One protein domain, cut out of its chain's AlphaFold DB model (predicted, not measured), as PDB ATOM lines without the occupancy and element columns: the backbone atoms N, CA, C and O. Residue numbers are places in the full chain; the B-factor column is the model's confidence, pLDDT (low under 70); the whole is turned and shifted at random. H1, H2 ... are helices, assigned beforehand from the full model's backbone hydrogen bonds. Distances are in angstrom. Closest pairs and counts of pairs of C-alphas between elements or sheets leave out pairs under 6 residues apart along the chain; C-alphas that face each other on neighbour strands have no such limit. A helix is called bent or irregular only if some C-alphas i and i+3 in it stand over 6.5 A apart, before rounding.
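Overview. This is residues 38 to 165 of the 165 residues of the protein "Hypothetical protein" of Alexandrium catenella (UniProt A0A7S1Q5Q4). A long helix, H6, runs through the core, and H7 folds back beside it as a helical hairpin; the shorter helix H4 crosses H6 steeply, H8 meets H6 near its first end with residues 95 to 99 of H6, H5 and H9 pack on each other beyond H4 and H8, and H10 packs on H8. H1, H2 and H3 make an arm at one end, joined to this body through H3 and H4, and the arm makes much of the length. The printed part has 128 residues with ten named helices, H1 to H10 in order, and no named strand: all helix. It is compact, with a radius of gyration of the C-alphas of 14.4 A, yet elongated, spanning 48 by 28 by 25 A.

Along the chain. H6, residues 94 to 110, is the longest helix at 24.7 A, from C-alpha 94 at (209.116, 209.329, 176.818) to C-alpha 110 at (227.154, 213.148, 193.230). H7 is residues 113 to 122, 14.1 A; H8 residues 124 to 131; H9 residues 136 to 147, 16.1 A; H10 residues 157 to 164, ending at (220.769, 196.324, 189.367). Before H6 come H1, residues 38 to 49, 16.3 A, beginning at (229.517, 237.815, 184.128); H2, residues 54 to 59; H3, residues 64 to 68; H4, residues 77 to 85, 14.7 A; and H5, residues 87 to 92. H4 and H9 are irregular, with C-alphas 81 and 84 7.0 A apart and C-alphas 138 and 141 7.3 A apart; H6 and H7 are only just irregular, at 6.8 A from C-alpha 95 to 98 and 6.51 A from 115 to 118.

Arrangement. H6 and H7 touch, closest at the C-alphas of Ala 103 and Ala 116, 4.5 A, at a shallow tilt of 28 degrees, opposite ways. H4 touches H6 at a steep tilt of 66 degrees, with C-alphas 79 and 101 closest at 5.5 A. H6 touches H8 with residues 95 to 99 alone, C-alphas 96 and 126 being closest at 4.8 A. H9 touches H5 with residues 136 to 139 alone, C-alphas 89 and 139 being closest at 4.7 A; H6 and H9 are apart. H10 touches H8, C-alphas 131 and 157 being closest at 5.7 A. H3 touches H4, C-alphas 66 and 77 being closest at 3.9 A. H1 and H2 touch only at the corner, and only just, with 3 pairs of C-alphas within 8 A, closest at 47 and 54, 6.4 A. Every O i to N i+4 pair is within hydrogen-bond range in H1, H3, H5 and H10; the counts are 1 of 2 in H2, 11 of 13 in H6, 4 of 6 in H7, 5 of 8 in H9, 2 of 5 in H4 with 4 of 6 O i to N i+3 pairs, and 1 of 4 in H8 with 3 of 5.

Size, cuts and confidence. The C-alphas of Ala 38 and Ala 158 are the two farthest apart, 48.3 A. The printed part has no cut and no long link. Mean pLDDT of the printed part is 85.6; residues 38 to 39 and 44 to 60 are under 70.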
ATOM      1  N   ALA A  38     230.119 238.129 182.829       66.94
ATOM      2  CA  ALA A  38     229.517 237.815 184.128       66.94
ATOM      3  C   ALA A  38     228.783 236.461 184.114       66.94
ATOM      4  O   ALA A  38     228.796 235.738 185.106       66.94
ATOM      5  N   GLU A  39     228.198 236.083 182.976       67.44
ATOM      6  CA  GLU A  39     227.542 234.789 182.785       67.44
ATOM      7  C   GLU A  39     228.540 233.617 182.826       67.44
ATOM      8  O   GLU A  39     228.260 232.596 183.452       67.44
ATOM      9  N   CYS A  40     229.737 233.777 182.249       72.88
ATOM     10  CA  CYS A  40     230.819 232.790 182.344       72.88
ATOM     11  C   CYS A  40     231.296 232.643 183.792       72.88
ATOM     12  O   CYS A  40     231.347 231.528 184.310       72.88
ATOM     13  N   ALA A  41     231.560 233.764 184.472       71.69
ATOM     14  CA  ALA A  41     232.017 233.760 185.861       71.69
ATOM     15  C   ALA A  41     230.980 233.131 186.813       71.69
ATOM     16  O   ALA A  41     231.329 232.330 187.684       71.69
ATOM     17  N   LEU A  42     229.692 233.438 186.618       71.25
ATOM     18  CA  LEU A  42     228.593 232.860 187.393       71.25
ATOM     19  C   LEU A  42     228.445 231.355 187.139       71.25
ATOM     20  O   LEU A  42     228.365 230.587 188.099       71.25
ATOM     21  N   ASN A  43     228.461 230.924 185.874       71.50
ATOM     22  CA  ASN A  43     228.386 229.507 185.515       71.50
ATOM     23  C   ASN A  43     229.592 228.727 186.066       71.50
ATOM     24  O   ASN A  43     229.420 227.653 186.640       71.50
ATOM     25  N   ALA A  44     230.804 229.282 185.975       69.88
ATOM     26  CA  ALA A  44     232.017 228.669 186.511       69.88
ATOM     27  C   ALA A  44     231.955 228.500 188.039       69.88
ATOM     28  O   ALA A  44     232.263 227.424 188.562       69.88
ATOM     29  N   LEU A  45     231.499 229.526 188.767       69.81
ATOM     30  CA  LEU A  45     231.333 229.462 190.220       69.81
ATOM     31  C   LEU A  45     230.290 228.413 190.629       69.81
ATOM     32  O   LEU A  45     230.505 227.644 191.568       69.81
ATOM     33  N   GLN A  46     229.174 228.352 189.908       68.06
ATOM     34  CA  GLN A  46     228.106 227.386 190.151       68.06
ATOM     35  C   GLN A  46     228.545 225.940 189.856       68.06
ATOM     36  O   GLN A  46     228.250 225.045 190.648       68.06
ATOM     37  N   LEU A  47     229.310 225.702 188.783       69.31
ATOM     38  CA  LEU A  47     229.889 224.387 188.474       69.31
ATOM     39  C   LEU A  47     230.898 223.940 189.543       69.31
ATOM     40  O   LEU A  47     230.877 222.780 189.966       69.31
ATOM     41  N   ARG A  48     231.730 224.865 190.041       68.12
ATOM     42  CA  ARG A  48     232.644 224.615 191.168       68.12
ATOM     43  C   ARG A  48     231.892 224.284 192.454       68.12
ATOM     44  O   ARG A  48     232.251 223.324 193.131       68.12
ATOM     45  N   GLY A  49     230.831 225.027 192.771       65.00
ATOM     46  CA  GLY A  49     229.971 224.753 193.927       65.00
ATOM     47  C   GLY A  49     229.253 223.401 193.842       65.00
ATOM     48  O   GLY A  49     228.997 222.773 194.867       65.00
ATOM     49  N   ALA A  50     228.980 222.923 192.626       62.66
ATOM     50  CA  ALA A  50     228.379 221.619 192.372       62.66
ATOM     51  C   ALA A  50     229.395 220.456 192.311       62.66
ATOM     52  O   ALA A  50     228.980 219.304 192.190       62.66
ATOM     53  N   GLY A  51     230.703 220.730 192.418       60.97
ATOM     54  CA  GLY A  51     231.757 219.707 192.406       60.97
ATOM     55  C   GLY A  51     231.944 219.011 191.053       60.97
ATOM     56  O   GLY A  51     232.361 217.854 191.019       60.97
ATOM     57  N   ILE A  52     231.613 219.688 189.950       64.69
ATOM     58  CA  ILE A  52     231.572 219.106 188.602       64.69
ATOM     59  C   ILE A  52     232.869 219.400 187.844       64.69
ATOM     60  O   ILE A  52     233.414 220.502 187.927       64.69
ATOM     61  N   ASN A  53     233.342 218.440 187.045       63.91
ATOM     62  CA  ASN A  53     234.419 218.677 186.085       63.91
ATOM     63  C   ASN A  53     233.889 219.495 184.891       63.91
ATOM     64  O   ASN A  53     233.323 218.950 183.942       63.91
ATOM     65  N   ALA A  54     234.055 220.818 184.961       59.94
ATOM     66  CA  ALA A  54     233.537 221.774 183.980       59.94
ATOM     67  C   ALA A  54     234.026 221.514 182.541       59.94
ATOM     68  O   ALA A  54     233.304 221.789 181.584       59.94
ATOM     69  N   THR A  55     235.220 220.941 182.385       58.09
ATOM     70  CA  THR A  55     235.855 220.682 181.083       58.09
ATOM     71  C   THR A  55     235.083 219.673 180.228       58.09
ATOM     72  O   THR A  55     234.987 219.845 179.016       58.09
ATOM     73  N   GLU A  56     234.498 218.642 180.842       57.53
ATOM     74  CA  GLU A  56     233.744 217.597 180.128       57.53
ATOM     75  C   GLU A  56     232.317 218.049 179.785       57.53
ATOM     76  O   GLU A  56     231.803 217.749 178.708       57.53
ATOM     77  N   LEU A  57     231.697 218.843 180.665       61.47
ATOM     78  CA  LEU A  57     230.375 219.432 180.425       61.47
ATOM     79  C   LEU A  57     230.392 220.485 179.316       61.47
ATOM     80  O   LEU A  57     229.434 220.574 178.545       61.47
ATOM     81  N   ALA A  58     231.463 221.278 179.237       62.00
ATOM     82  CA  ALA A  58     231.588 222.340 178.246       62.00
ATOM     83  C   ALA A  58     231.567 221.782 176.814       62.00
ATOM     84  O   ALA A  58     230.909 222.349 175.944       62.00
ATOM     85  N   ALA A  59     232.195 220.622 176.583       63.38
ATOM     86  CA  ALA A  59     232.161 219.937 175.289       63.38
ATOM     87  C   ALA A  59     230.753 219.439 174.902       63.38
ATOM     88  O   ALA A  59     230.458 219.276 173.719       63.38
ATOM     89  N   LEU A  60     229.876 219.228 175.890       66.06
ATOM     90  CA  LEU A  60     228.487 218.802 175.711       66.06
ATOM     91  C   LEU A  60     227.484 219.967 175.699       66.06
ATOM     92  O   LEU A  60     226.285 219.738 175.540       66.06
ATOM     93  N   GLY A  61     227.946 221.210 175.879       76.50
ATOM     94  CA  GLY A  61     227.074 222.385 175.962       76.50
ATOM     95  C   GLY A  61     226.087 222.332 177.136       76.50
ATOM     96  O   GLY A  61     224.984 222.881 177.038       76.50
ATOM     97  N   VAL A  62     226.452 221.629 178.214       81.62
ATOM     98  CA  VAL A  62     225.653 221.511 179.438       81.62
ATOM     99  C   VAL A  62     225.887 222.733 180.318       81.62
ATOM    100  O   VAL A  62     227.022 223.124 180.583       81.62
ATOM    101  N   THR A  63     224.798 223.309 180.806       81.62
ATOM    102  CA  THR A  63     224.771 224.480 181.682       81.62
ATOM    103  C   THR A  63     224.301 224.102 183.084       81.62
ATOM    104  O   THR A  63     223.769 223.017 183.323       81.62
ATOM    105  N   VAL A  64     224.454 225.024 184.033       77.19
ATOM    106  CA  VAL A  64     223.942 224.834 185.397       77.19
ATOM    107  C   VAL A  64     222.419 224.731 185.412       77.19
ATOM    108  O   VAL A  64     221.866 223.939 186.173       77.19
ATOM    109  N   SER A  65     221.737 225.464 184.534       82.31
ATOM    110  CA  SER A  65     220.287 225.373 184.384       82.31
ATOM    111  C   SER A  65     219.837 223.965 183.994       82.31
ATOM    112  O   SER A  65     218.837 223.487 184.517       82.31
ATOM    113  N   ASP A  66     220.611 223.256 183.165       85.25
ATOM    114  CA  ASP A  66     220.289 221.878 182.775       85.25
ATOM    115  C   ASP A  66     220.380 220.900 183.957       85.25
ATOM    116  O   ASP A  66     219.625 219.933 184.029       85.25
ATOM    117  N   LEU A  67     221.288 221.163 184.903       81.69
ATOM    118  CA  LEU A  67     221.462 220.376 186.129       81.69
ATOM    119  C   LEU A  67     220.380 220.665 187.177       81.69
ATOM    120  O   LEU A  67     220.103 219.826 188.033       81.69
ATOM    121  N   GLN A  68     219.820 221.874 187.142       83.19
ATOM    122  CA  GLN A  68     218.754 222.322 188.035       83.19
ATOM    123  C   GLN A  68     217.363 221.951 187.522       83.19
ATOM    124  O   GLN A  68     216.398 222.019 188.283       83.19
ATOM    125  N   ASP A  69     217.246 221.548 186.256       82.62
ATOM    126  CA  ASP A  69     215.993 221.054 185.713       82.62
ATOM    127  C   ASP A  69     215.619 219.737 186.401       82.62
ATOM    128  O   ASP A  69     216.242 218.697 186.197       82.62
ATOM    129  N   THR A  70     214.583 219.782 187.236       75.94
ATOM    130  CA  THR A  70     213.998 218.595 187.874       75.94
ATOM    131  C   THR A  70     212.727 218.126 187.173       75.94
ATOM    132  O   THR A  70     212.097 217.178 187.636       75.94
ATOM    133  N   THR A  71     212.305 218.798 186.097       79.31
ATOM    134  CA  THR A  71     211.117 218.412 185.324       79.31
ATOM    135  C   THR A  71     211.392 217.130 184.551       79.31
ATOM    136  O   THR A  71     210.521 216.269 184.437       79.31
ATOM    137  N   GLY A  72     212.629 216.989 184.058       76.19
ATOM    138  CA  GLY A  72     213.063 215.812 183.325       76.19
ATOM    139  C   GLY A  72     212.259 215.578 182.046       76.19
ATOM    140  O   GLY A  72     212.087 214.436 181.625       76.19
ATOM    141  N   ALA A  73     211.729 216.645 181.444       88.44
ATOM    142  CA  ALA A  73     211.132 216.567 180.120       88.44
ATOM    143  C   ALA A  73     212.194 216.136 179.094       88.44
ATOM    144  O   ALA A  73     213.352 216.534 179.188       88.44
ATOM    145  N   CYS A  74     211.805 215.361 178.080       91.62
ATOM    146  CA  CYS A  74     212.743 214.896 177.049       91.62
ATOM    147  C   CYS A  74     213.404 216.041 176.261       91.62
ATOM    148  O   CYS A  74     214.439 215.845 175.633       91.62
ATOM    149  N   ASP A  75     212.779 217.218 176.259       92.00
ATOM    150  CA  ASP A  75     213.209 218.419 175.540       92.00
ATOM    151  C   ASP A  75     213.895 219.454 176.445       92.00
ATOM    152  O   ASP A  75     214.243 220.538 175.981       92.00
ATOM    153  N   ALA A  76     214.086 219.137 177.728       90.19
ATOM    154  CA  ALA A  76     214.684 220.028 178.715       90.19
ATOM    155  C   ALA A  76     215.750 219.305 179.549       90.19
ATOM    156  O   ALA A  76     215.947 218.090 179.435       90.19
ATOM    157  N   GLY A  77     216.465 220.067 180.374       89.62
ATOM    158  CA  GLY A  77     217.540 219.545 181.210       89.62
ATOM    159  C   GLY A  77     218.631 218.813 180.423       89.62
ATOM    160  O   GLY A  77     218.865 219.043 179.233       89.62
ATOM    161  N   LEU A  78     219.281 217.865 181.093       90.50
ATOM    162  CA  LEU A  78     220.345 217.055 180.497       90.50
ATOM    163  C   LEU A  78     219.828 216.136 179.390       90.50
ATOM    164  O   LEU A  78     220.549 215.877 178.428       90.50
ATOM    165  N   VAL A  79     218.580 215.671 179.490       92.56
ATOM    166  CA  VAL A  79     217.983 214.810 178.459       92.56
ATOM    167  C   VAL A  79     217.786 215.578 177.156       92.56
ATOM    168  O   VAL A  79     218.128 215.055 176.097       92.56
ATOM    169  N   GLY A  80     217.372 216.845 177.219       92.12
ATOM    170  CA  GLY A  80     217.289 217.718 176.047       92.12
ATOM    171  C   GLY A  80     218.625 217.872 175.310       92.12
ATOM    172  O   GLY A  80     218.644 217.946 174.081       92.12
ATOM    173  N   LYS A  81     219.756 217.835 176.030       90.31
ATOM    174  CA  LYS A  81     221.105 217.918 175.436       90.31
ATOM    175  C   LYS A  81     221.513 216.655 174.686       90.31
ATOM    176  O   LYS A  81     222.172 216.746 173.655       90.31
ATOM    177  N   ILE A  82     221.114 215.485 175.180       89.88
ATOM    178  CA  ILE A  82     221.446 214.189 174.563       89.88
ATOM    179  C   ILE A  82     220.369 213.694 173.591       89.88
ATOM    180  O   ILE A  82     220.639 212.802 172.787       89.88
ATOM    181  N   LYS A  83     219.168 214.289 173.593       91.88
ATOM    182  CA  LYS A  83     218.073 213.944 172.675       91.88
ATOM    183  C   LYS A  83     218.483 213.911 171.198       91.88
ATOM    184  O   LYS A  83     218.116 212.945 170.526       91.88
ATOM    185  N   PRO A  84     219.282 214.863 170.674       91.06
ATOM    186  CA  PRO A  84     219.739 214.825 169.284       91.06
ATOM    187  C   PRO A  84     220.575 213.590 168.914       91.06
ATOM    188  O   PRO A  84     220.668 213.258 167.733       91.06
ATOM    189  N   MET A  85     221.169 212.890 169.887       88.44
ATOM    190  CA  MET A  85     221.969 211.681 169.645       88.44
ATOM    191  C   MET A  85     221.100 210.458 169.312       88.44
ATOM    192  O   MET A  85     221.535 209.576 168.571       88.44
ATOM    193  N   ALA A  86     219.878 210.412 169.847       91.69
ATOM    194  CA  ALA A  86     218.937 209.306 169.672       91.69
ATOM    195  C   ALA A  86     217.476 209.794 169.741       91.69
ATOM    196  O   ALA A  86     216.729 209.415 170.645       91.69
ATOM    197  N   PRO A  87     217.031 210.643 168.798       93.75
ATOM    198  CA  PRO A  87     215.702 211.249 168.861       93.75
ATOM    199  C   PRO A  87     214.579 210.204 168.796       93.75
ATOM    200  O   PRO A  87     213.566 210.365 169.474       93.75
ATOM    201  N   GLY A  88     214.780 209.119 168.037       94.69
ATOM    202  CA  GLY A  88     213.846 207.994 167.962       94.69
ATOM    203  C   GLY A  88     213.659 207.293 169.307       94.69
ATOM    204  O   GLY A  88     212.529 206.998 169.684       94.69
ATOM    205  N   CYS A  89     214.734 207.131 170.086       94.88
ATOM    206  CA  CYS A  89     214.680 206.516 171.412       94.88
ATOM    207  C   CYS A  89     213.777 207.306 172.366       94.88
ATOM    208  O   CYS A  89     212.877 206.752 172.991       94.88
ATOM    209  N   PHE A  90     213.978 208.624 172.436       94.75
ATOM    210  CA  PHE A  90     213.194 209.494 173.316       94.75
ATOM    211  C   PHE A  90     211.756 209.698 172.838       94.75
ATOM    212  O   PHE A  90     210.872 209.944 173.653       94.75
ATOM    213  N   ALA A  91     211.508 209.584 171.531       95.19
ATOM    214  CA  ALA A  91     210.155 209.577 170.987       95.19
ATOM    215  C   ALA A  91     209.414 208.267 171.303       95.19
ATOM    216  O   ALA A  91     208.219 208.300 171.589       95.19
ATOM    217  N   ALA A  92     210.114 207.129 171.266       95.56
ATOM    218  CA  ALA A  92     209.549 205.816 171.565       95.56
ATOM    219  C   ALA A  92     209.343 205.577 173.069       95.56
ATOM    220  O   ALA A  92     208.404 204.878 173.442       95.56
ATOM    221  N   CYS A  93     210.204 206.160 173.910       95.00
ATOM    222  CA  CYS A  93     210.248 205.929 175.355       95.00
ATOM    223  C   CYS A  93     210.251 207.238 176.168       95.00
ATOM    224  O   CYS A  93     211.224 207.525 176.878       95.00
ATOM    225  N   PRO A  94     209.190 208.064 176.087       95.00
ATOM    226  CA  PRO A  94     209.116 209.329 176.818       95.00
ATOM    227  C   PRO A  94     209.111 209.150 178.346       95.00
ATOM    228  O   PRO A  94     209.553 210.037 179.077       95.00
ATOM    229  N   GLU A  95     208.655 208.003 178.851       94.00
ATOM    230  CA  GLU A  95     208.638 207.677 180.279       94.00
ATOM    231  C   GLU A  95     210.040 207.579 180.892       94.00
ATOM    232  O   GLU A  95     210.197 207.763 182.098       94.00
ATOM    233  N   ALA A  96     211.067 207.330 180.074       93.31
ATOM    234  CA  ALA A  96     212.446 207.229 180.534       93.31
ATOM    235  C   ALA A  96     213.093 208.601 180.783       93.31
ATOM    236  O   ALA A  96     214.103 208.679 181.479       93.31
ATOM    237  N   CYS A  97     212.537 209.692 180.244       94.62
ATOM    238  CA  CYS A  97     213.192 211.001 180.264       94.62
ATOM    239  C   CYS A  97     213.360 211.560 181.680       94.62
ATOM    240  O   CYS A  97     214.461 211.964 182.055       94.62
ATOM    241  N   THR A  98     212.313 211.518 182.504       94.44
ATOM    242  CA  THR A  98     212.398 212.023 183.878       94.44
ATOM    243  C   THR A  98     213.426 211.268 184.726       94.44
ATOM    244  O   THR A  98     214.321 211.916 185.281       94.44
ATOM    245  N   PRO A  99     213.379 209.925 184.818       94.75
ATOM    246  CA  PRO A  99     214.376 209.194 185.588       94.75
ATOM    247  C   PRO A  99     215.778 209.266 184.971       94.75
ATOM    248  O   PRO A  99     216.753 209.259 185.727       94.75
ATOM    249  N   LEU A 100     215.910 209.387 183.642       93.19
ATOM    250  CA  LEU A 100     217.209 209.572 182.987       93.19
ATOM    251  C   LEU A 100     217.839 210.908 183.357       93.19
ATOM    252  O   LEU A 100     219.016 210.947 183.708       93.19
ATOM    253  N   ASN A 101     217.063 211.990 183.348       93.81
ATOM    254  CA  ASN A 101     217.555 213.294 183.769       93.81
ATOM    255  C   ASN A 101     218.058 213.251 185.219       93.81
ATOM    256  O   ASN A 101     219.178 213.670 185.501       93.81
ATOM    257  N   ALA A 102     217.280 212.650 186.126       93.56
ATOM    258  CA  ALA A 102     217.691 212.469 187.515       93.56
ATOM    259  C   ALA A 102     218.983 211.639 187.639       93.56
ATOM    260  O   ALA A 102     219.884 212.004 188.395       93.56
ATOM    261  N   ALA A 103     219.118 210.550 186.876       93.06
ATOM    262  CA  ALA A 103     220.327 209.731 186.874       93.06
ATOM    263  C   ALA A 103     221.551 210.506 186.359       93.06
ATOM    264  O   ALA A 103     222.622 210.407 186.958       93.06
ATOM    265  N   LEU A 104     221.397 211.312 185.303       90.81
ATOM    266  CA  LEU A 104     222.463 212.156 184.758       90.81
ATOM    267  C   LEU A 104     222.883 213.255 185.745       90.81
ATOM    268  O   LEU A 104     224.077 213.472 185.939       90.81
ATOM    269  N   VAL A 105     221.935 213.891 186.442       90.56
ATOM    270  CA  VAL A 105     222.249 214.860 187.507       90.56
ATOM    271  C   VAL A 105     223.042 214.184 188.624       90.56
ATOM    272  O   VAL A 105     224.066 214.709 189.064       90.56
ATOM    273  N   MET A 106     222.628 212.994 189.068       91.00
ATOM    274  CA  MET A 106     223.367 212.244 190.088       91.00
ATOM    275  C   MET A 106     224.758 211.829 189.598       91.00
ATOM    276  O   MET A 106     225.724 211.930 190.357       91.00
ATOM    277  N   TYR A 107     224.880 211.416 188.335       89.69
ATOM    278  CA  TYR A 107     226.159 211.078 187.719       89.69
ATOM    279  C   TYR A 107     227.114 212.279 187.748       89.69
ATOM    280  O   TYR A 107     228.223 212.175 188.271       89.69
ATOM    281  N   LEU A 108     226.665 213.437 187.265       86.12
ATOM    282  CA  LEU A 108     227.515 214.619 187.126       86.12
ATOM    283  C   LEU A 108     227.830 215.300 188.464       86.12
ATOM    284  O   LEU A 108     228.908 215.865 188.606       86.12
ATOM    285  N   THR A 109     226.925 215.239 189.448       85.94
ATOM    286  CA  THR A 109     227.034 216.057 190.675       85.94
ATOM    287  C   THR A 109     227.316 215.276 191.958       85.94
ATOM    288  O   THR A 109     227.708 215.874 192.960       85.94
ATOM    289  N   LYS A 110     227.097 213.953 191.989       86.75
ATOM    290  CA  LYS A 110     227.154 213.148 193.230       86.75
ATOM    291  C   LYS A 110     228.148 211.985 193.194       86.75
ATOM    292  O   LYS A 110     228.185 211.198 194.139       86.75
ATOM    293  N   GLY A 111     228.978 211.887 192.154       84.88
ATOM    294  CA  GLY A 111     230.069 210.906 192.085       84.88
ATOM    295  C   GLY A 111     229.860 209.793 191.055       84.88
ATOM    296  O   GLY A 111     230.131 208.623 191.344       84.88
ATOM    297  N   GLY A 112     229.383 210.142 189.861       88.81
ATOM    298  CA  GLY A 112     229.334 209.250 188.707       88.81
ATOM    299  C   GLY A 112     228.333 208.104 188.851       88.81
ATOM    300  O   GLY A 112     227.298 208.212 189.516       88.81
ATOM    301  N   MET A 113     228.656 206.956 188.245       89.31
ATOM    302  CA  MET A 113     227.757 205.793 188.207       89.31
ATOM    303  C   MET A 113     227.379 205.255 189.587       89.31
ATOM    304  O   MET A 113     226.286 204.716 189.745       89.31
ATOM    305  N   LYS A 114     228.232 205.437 190.604       91.56
ATOM    306  CA  LYS A 114     227.914 205.035 191.983       91.56
ATOM    307  C   LYS A 114     226.668 205.755 192.509       91.56
ATOM    308  O   LYS A 114     225.894 205.160 193.254       91.56
ATOM    309  N   ALA A 115     226.475 207.010 192.107       92.94
ATOM    310  CA  ALA A 115     225.337 207.830 192.498       92.94
ATOM    311  C   ALA A 115     224.143 207.708 191.536       92.94
ATOM    312  O   ALA A 115     223.000 207.806 191.975       92.94
ATOM    313  N   ALA A 116     224.392 207.460 190.248       93.44
ATOM    314  CA  ALA A 116     223.341 207.297 189.242       93.44
ATOM    315  C   ALA A 116     222.655 205.922 189.288       93.44
ATOM    316  O   ALA A 116     221.443 205.828 189.092       93.44
ATOM    317  N   ARG A 117     223.401 204.848 189.591       93.75
ATOM    318  CA  ARG A 117     222.889 203.465 189.607       93.75
ATOM    319  C   ARG A 117     221.622 203.295 190.459       93.75
ATOM    320  O   ARG A 117     220.684 202.693 189.951       93.75
ATOM    321  N   PRO A 118     221.530 203.810 191.701       95.38
ATOM    322  CA  PRO A 118     220.310 203.686 192.499       95.38
ATOM    323  C   PRO A 118     219.072 204.285 191.826       95.38
ATOM    324  O   PRO A 118     218.000 203.703 191.941       95.38
ATOM    325  N   VAL A 119     219.218 205.404 191.107       94.81
ATOM    326  CA  VAL A 119     218.114 206.019 190.353       94.81
ATOM    327  C   VAL A 119     217.695 205.101 189.210       94.81
ATOM    328  O   VAL A 119     216.517 204.785 189.076       94.81
ATOM    329  N   ILE A 120     218.662 204.596 188.437       93.94
ATOM    330  CA  ILE A 120     218.396 203.654 187.339       93.94
ATOM    331  C   ILE A 120     217.640 202.423 187.853       93.94
ATOM    332  O   ILE A 120     216.632 202.012 187.282       93.94
ATOM    333  N   CYS A 121     218.085 201.876 188.980       95.56
ATOM    334  CA  CYS A 121     217.524 200.657 189.549       95.56
ATOM    335  C   CYS A 121     216.175 200.836 190.248       95.56
ATOM    336  O   CYS A 121     215.472 199.850 190.453       95.56
ATOM    337  N   GLN A 122     215.784 202.064 190.585       96.75
ATOM    338  CA  GLN A 122     214.431 202.364 191.062       96.75
ATOM    339  C   GLN A 122     213.419 202.484 189.915       96.75
ATOM    340  O   GLN A 122     212.232 202.269 190.140       96.75
ATOM    341  N   HIS A 123     213.887 202.762 188.694       95.75
ATOM    342  CA  HIS A 123     213.056 203.046 187.519       95.75
ATOM    343  C   HIS A 123     213.268 202.038 186.378       95.75
ATOM    344  O   HIS A 123     213.200 202.374 185.195       95.75
ATOM    345  N   THR A 124     213.563 200.776 186.706       93.88
ATOM    346  CA  THR A 124     213.892 199.741 185.705       93.88
ATOM    347  C   THR A 124     212.787 199.522 184.673       93.88
ATOM    348  O   THR A 124     213.077 199.129 183.545       93.88
ATOM    349  N   LYS A 125     211.528 199.791 185.030       93.12
ATOM    350  CA  LYS A 125     210.388 199.676 184.120       93.12
ATOM    351  C   LYS A 125     210.433 200.751 183.034       93.12
ATOM    352  O   LYS A 125     210.250 200.430 181.865       93.12
ATOM    353  N   GLU A 126     210.702 201.991 183.419       94.50
ATOM    354  CA  GLU A 126     210.804 203.148 182.534       94.50
ATOM    355  C   GLU A 126     212.009 203.007 181.596       94.50
ATOM    356  O   GLU A 126     211.880 203.188 180.388       94.50
ATOM    357  N   TYR A 127     213.158 202.566 182.119       93.25
ATOM    358  CA  TYR A 127     214.321 202.238 181.284       93.25
ATOM    359  C   TYR A 127     214.094 201.015 180.391       93.25
ATOM    360  O   TYR A 127     214.654 200.934 179.300       93.25
ATOM    361  N   GLY A 128     213.253 200.071 180.821       92.94
ATOM    362  CA  GLY A 128     212.964 198.841 180.090       92.94
ATOM    363  C   GLY A 128     212.383 199.073 178.695       92.94
ATOM    364  O   GLY A 128     212.638 198.262 177.808       92.94
ATOM    365  N   CYS A 129     211.678 200.188 178.468       94.94
ATOM    366  CA  CYS A 129     211.153 200.547 177.148       94.94
ATOM    367  C   CYS A 129     212.254 200.589 176.076       94.94
ATOM    368  O   CYS A 129     212.088 200.007 174.998       94.94
ATOM    369  N   ALA A 130     213.393 201.214 176.396       93.56
ATOM    370  CA  ALA A 130     214.533 201.376 175.494       93.56
ATOM    371  C   ALA A 130     215.236 200.047 175.174       93.56
ATOM    372  O   ALA A 130     215.955 199.943 174.187       93.56
ATOM    373  N   LEU A 131     215.015 199.025 176.005       93.81
ATOM    374  CA  LEU A 131     215.697 197.730 175.947       93.81
ATOM    375  C   LEU A 131     214.844 196.633 175.301       93.81
ATOM    376  O   LEU A 131     215.220 195.459 175.298       93.81
ATOM    377  N   THR A 132     213.671 196.994 174.782       93.88
ATOM    378  CA  THR A 132     212.822 196.076 174.025       93.88
ATOM    379  C   THR A 132     213.369 195.869 172.617       93.88
ATOM    380  O   THR A 132     213.959 196.771 172.026       93.88
ATOM    381  N   ALA A 133     213.090 194.706 172.022       91.00
ATOM    382  CA  ALA A 133     213.460 194.435 170.630       91.00
ATOM    383  C   ALA A 133     212.874 195.457 169.633       91.00
ATOM    384  O   ALA A 133     213.431 195.640 168.556       91.00
ATOM    385  N   ALA A 134     211.765 196.117 169.991       92.69
ATOM    386  CA  ALA A 134     211.126 197.133 169.161       92.69
ATOM    387  C   ALA A 134     211.885 198.472 169.152       92.69
ATOM    388  O   ALA A 134     211.924 199.126 168.115       92.69
ATOM    389  N   ASN A 135     212.495 198.865 170.277       94.75
ATOM    390  CA  ASN A 135     213.061 200.209 170.454       94.75
ATOM    391  C   ASN A 135     214.594 200.233 170.548       94.75
ATOM    392  O   ASN A 135     215.192 201.293 170.389       94.75
ATOM    393  N   ILE A 136     215.247 199.089 170.779       92.44
ATOM    394  CA  ILE A 136     216.694 199.036 171.038       92.44
ATOM    395  C   ILE A 136     217.537 199.634 169.905       92.44
ATOM    396  O   ILE A 136     218.521 200.315 170.176       92.44
ATOM    397  N   LEU A 137     217.118 199.467 168.646       93.19
ATOM    398  CA  LEU A 137     217.821 200.033 167.486       93.19
ATOM    399  C   LEU A 137     217.790 201.569 167.468       93.19
ATOM    400  O   LEU A 137     218.747 202.207 167.038       93.19
ATOM    401  N   GLU A 138     216.717 202.171 167.981       94.56
ATOM    402  CA  GLU A 138     216.599 203.627 168.097       94.56
ATOM    403  C   GLU A 138     217.458 204.176 169.247       94.56
ATOM    404  O   GLU A 138     217.882 205.334 169.218       94.56
ATOM    405  N   CYS A 139     217.731 203.343 170.255       92.62
ATOM    406  CA  CYS A 139     218.473 203.687 171.468       92.62
ATOM    407  C   CYS A 139     219.963 203.313 171.418       92.62
ATOM    408  O   CYS A 139     220.744 203.816 172.229       92.62
ATOM    409  N   GLU A 140     220.389 202.487 170.460       90.56
ATOM    410  CA  GLU A 140     221.752 201.946 170.361       90.56
ATOM    411  C   GLU A 140     222.821 203.042 170.346       90.56
ATOM    412  O   GLU A 140     223.802 202.970 171.083       90.56
ATOM    413  N   LYS A 141     222.610 204.111 169.567       89.88
ATOM    414  CA  LYS A 141     223.558 205.233 169.495       89.88
ATOM    415  C   LYS A 141     223.758 205.919 170.840       89.88
ATOM    416  O   LYS A 141     224.876 206.324 171.155       89.88
ATOM    417  N   LEU A 142     222.694 206.049 171.633       89.06
ATOM    418  CA  LEU A 142     222.781 206.645 172.961       89.06
ATOM    419  C   LEU A 142     223.543 205.726 173.920       89.06
ATOM    420  O   LEU A 142     224.446 206.184 174.617       89.06
ATOM    421  N   ILE A 143     223.217 204.431 173.905       89.50
ATOM    422  CA  ILE A 143     223.880 203.403 174.719       89.50
ATOM    423  C   ILE A 143     225.379 203.355 174.394       89.50
ATOM    424  O   ILE A 143     226.208 203.400 175.299       89.50
ATOM    425  N   ALA A 144     225.734 203.359 173.108       88.56
ATOM    426  CA  ALA A 144     227.120 203.384 172.654       88.56
ATOM    427  C   ALA A 144     227.839 204.687 173.039       88.56
ATOM    428  O   ALA A 144     229.007 204.659 173.421       88.56
ATOM    429  N   SER A 145     227.148 205.830 172.991       85.50
ATOM    430  CA  SER A 145     227.732 207.124 173.370       85.50
ATOM    431  C   SER A 145     228.121 207.172 174.845       85.50
ATOM    432  O   SER A 145     229.118 207.802 175.188       85.50
ATOM    433  N   ALA A 146     227.394 206.468 175.716       85.56
ATOM    434  CA  ALA A 146     227.722 206.384 177.137       85.56
ATOM    435  C   ALA A 146     229.099 205.738 177.391       85.56
ATOM    436  O   ALA A 146     229.807 206.142 178.319       85.56
ATOM    437  N   ALA A 147     229.536 204.815 176.527       86.00
ATOM    438  CA  ALA A 147     230.848 204.178 176.637       86.00
ATOM    439  C   ALA A 147     232.006 205.183 176.495       86.00
ATOM    440  O   ALA A 147     233.045 205.007 177.133       86.00
ATOM    441  N   ASN A 148     231.811 206.277 175.746       82.94
ATOM    442  CA  ASN A 148     232.804 207.354 175.629       82.94
ATOM    443  C   ASN A 148     233.045 208.081 176.961       82.94
ATOM    444  O   ASN A 148     234.109 208.656 177.156       82.94
ATOM    445  N   PHE A 149     232.087 208.005 177.888       77.12
ATOM    446  CA  PHE A 149     232.179 208.544 179.248       77.12
ATOM    447  C   PHE A 149     232.580 207.467 180.272       77.12
ATOM    448  O   PHE A 149     232.400 207.632 181.480       77.12
ATOM    449  N   GLY A 150     233.071 206.313 179.802       82.06
ATOM    450  CA  GLY A 150     233.406 205.167 180.648       82.06
ATOM    451  C   GLY A 150     232.186 204.490 181.283       82.06
ATOM    452  O   GLY A 150     232.327 203.771 182.275       82.06
ATOM    453  N   ILE A 151     230.985 204.724 180.744       85.25
ATOM    454  CA  ILE A 151     229.733 204.169 181.255       85.25
ATOM    455  C   ILE A 151     229.298 203.005 180.369       85.25
ATOM    456  O   ILE A 151     228.965 203.186 179.203       85.25
ATOM    457  N   ASN A 152     229.209 201.814 180.954       86.94
ATOM    458  CA  ASN A 152     228.578 200.671 180.299       86.94
ATOM    459  C   ASN A 152     227.100 200.641 180.688       86.94
ATOM    460  O   ASN A 152     226.758 200.233 181.801       86.94
ATOM    461  N   LEU A 153     226.239 201.131 179.794       86.38
ATOM    462  CA  LEU A 153     224.794 201.073 179.988       86.38
ATOM    463  C   LEU A 153     224.246 199.688 179.615       86.38
ATOM    464  O   LEU A 153     224.778 199.041 178.714       86.38
ATOM    465  N   PRO A 154     223.170 199.238 180.281       89.12
ATOM    466  CA  PRO A 154     222.420 198.072 179.847       89.12
ATOM    467  C   PRO A 154     221.897 198.228 178.418       89.12
ATOM    468  O   PRO A 154     221.338 199.261 178.063       89.12
ATOM    469  N   ASP A 155     222.037 197.167 177.635       90.44
ATOM    470  CA  ASP A 155     221.584 197.029 176.248       90.44
ATOM    471  C   ASP A 155     220.408 196.046 176.097       90.44
ATOM    472  O   ASP A 155     219.867 195.851 175.011       90.44
ATOM    473  N   SER A 156     219.987 195.417 177.193       91.19
ATOM    474  CA  SER A 156     218.878 194.473 177.228       91.19
ATOM    475  C   SER A 156     218.241 194.426 178.615       91.19
ATOM    476  O   SER A 156     218.850 194.775 179.627       91.19
ATOM    477  N   ALA A 157     217.007 193.927 178.697       89.12
ATOM    478  CA  ALA A 157     216.340 193.723 179.986       89.12
ATOM    479  C   ALA A 157     217.132 192.783 180.924       89.12
ATOM    480  O   ALA A 157     217.136 192.966 182.145       89.12
ATOM    481  N   ALA A 158     217.836 191.796 180.359       89.81
ATOM    482  CA  ALA A 158     218.688 190.890 181.120       89.81
ATOM    483  C   ALA A 158     219.899 191.628 181.710       89.81
ATOM    484  O   ALA A 158     220.140 191.535 182.914       89.81
ATOM    485  N   THR A 159     220.608 192.422 180.899       92.06
ATOM    486  CA  THR A 159     221.755 193.207 181.378       92.06
ATOM    487  C   THR A 159     221.333 194.306 182.348       92.06
ATOM    488  O   THR A 159     222.075 194.581 183.285       92.06
ATOM    489  N   LEU A 160     220.119 194.858 182.235       92.19
ATOM    490  CA  LEU A 160     219.567 195.800 183.219       92.19
ATOM    491  C   LEU A 160     219.311 195.126 184.571       92.19
ATOM    492  O   LEU A 160     219.597 195.701 185.622       92.19
ATOM    493  N   THR A 161     218.816 193.888 184.552       91.12
ATOM    494  CA  THR A 161     218.606 193.104 185.775       91.12
ATOM    495  C   THR A 161     219.938 192.829 186.471       91.12
ATOM    496  O   THR A 161     220.060 193.092 187.663       91.12
ATOM    497  N   THR A 162     220.962 192.391 185.731       92.50
ATOM    498  CA  THR A 162     222.322 192.200 186.267       92.50
ATOM    499  C   THR A 162     222.962 193.513 186.713       92.50
ATOM    500  O   THR A 162     223.668 193.557 187.711       92.50
ATOM    501  N   PHE A 163     222.702 194.611 186.010       90.12
ATOM    502  CA  PHE A 163     223.204 195.922 186.397       90.12
ATOM    503  C   PHE A 163     222.664 196.349 187.770       90.12
ATOM    504  O   PHE A 163     223.385 196.992 188.535       90.12
ATOM    505  N   CYS A 164     221.434 195.959 188.115       93.19
ATOM    506  CA  CYS A 164     220.769 196.324 189.367       93.19
ATOM    507  C   CYS A 164     220.833 195.282 190.493       93.19
ATOM    508  O   CYS A 164     220.614 195.660 191.647       93.19
ATOM    509  N   GLY A 165     221.169 194.027 190.183       79.06
ATOM    510  CA  GLY A 165     221.331 192.916 191.128       79.06
ATOM    511  C   GLY A 165     222.787 192.584 191.389       79.06
ATOM    512  O   GLY A 165     223.403 191.977 190.490       79.06
TER     513      GLY A 165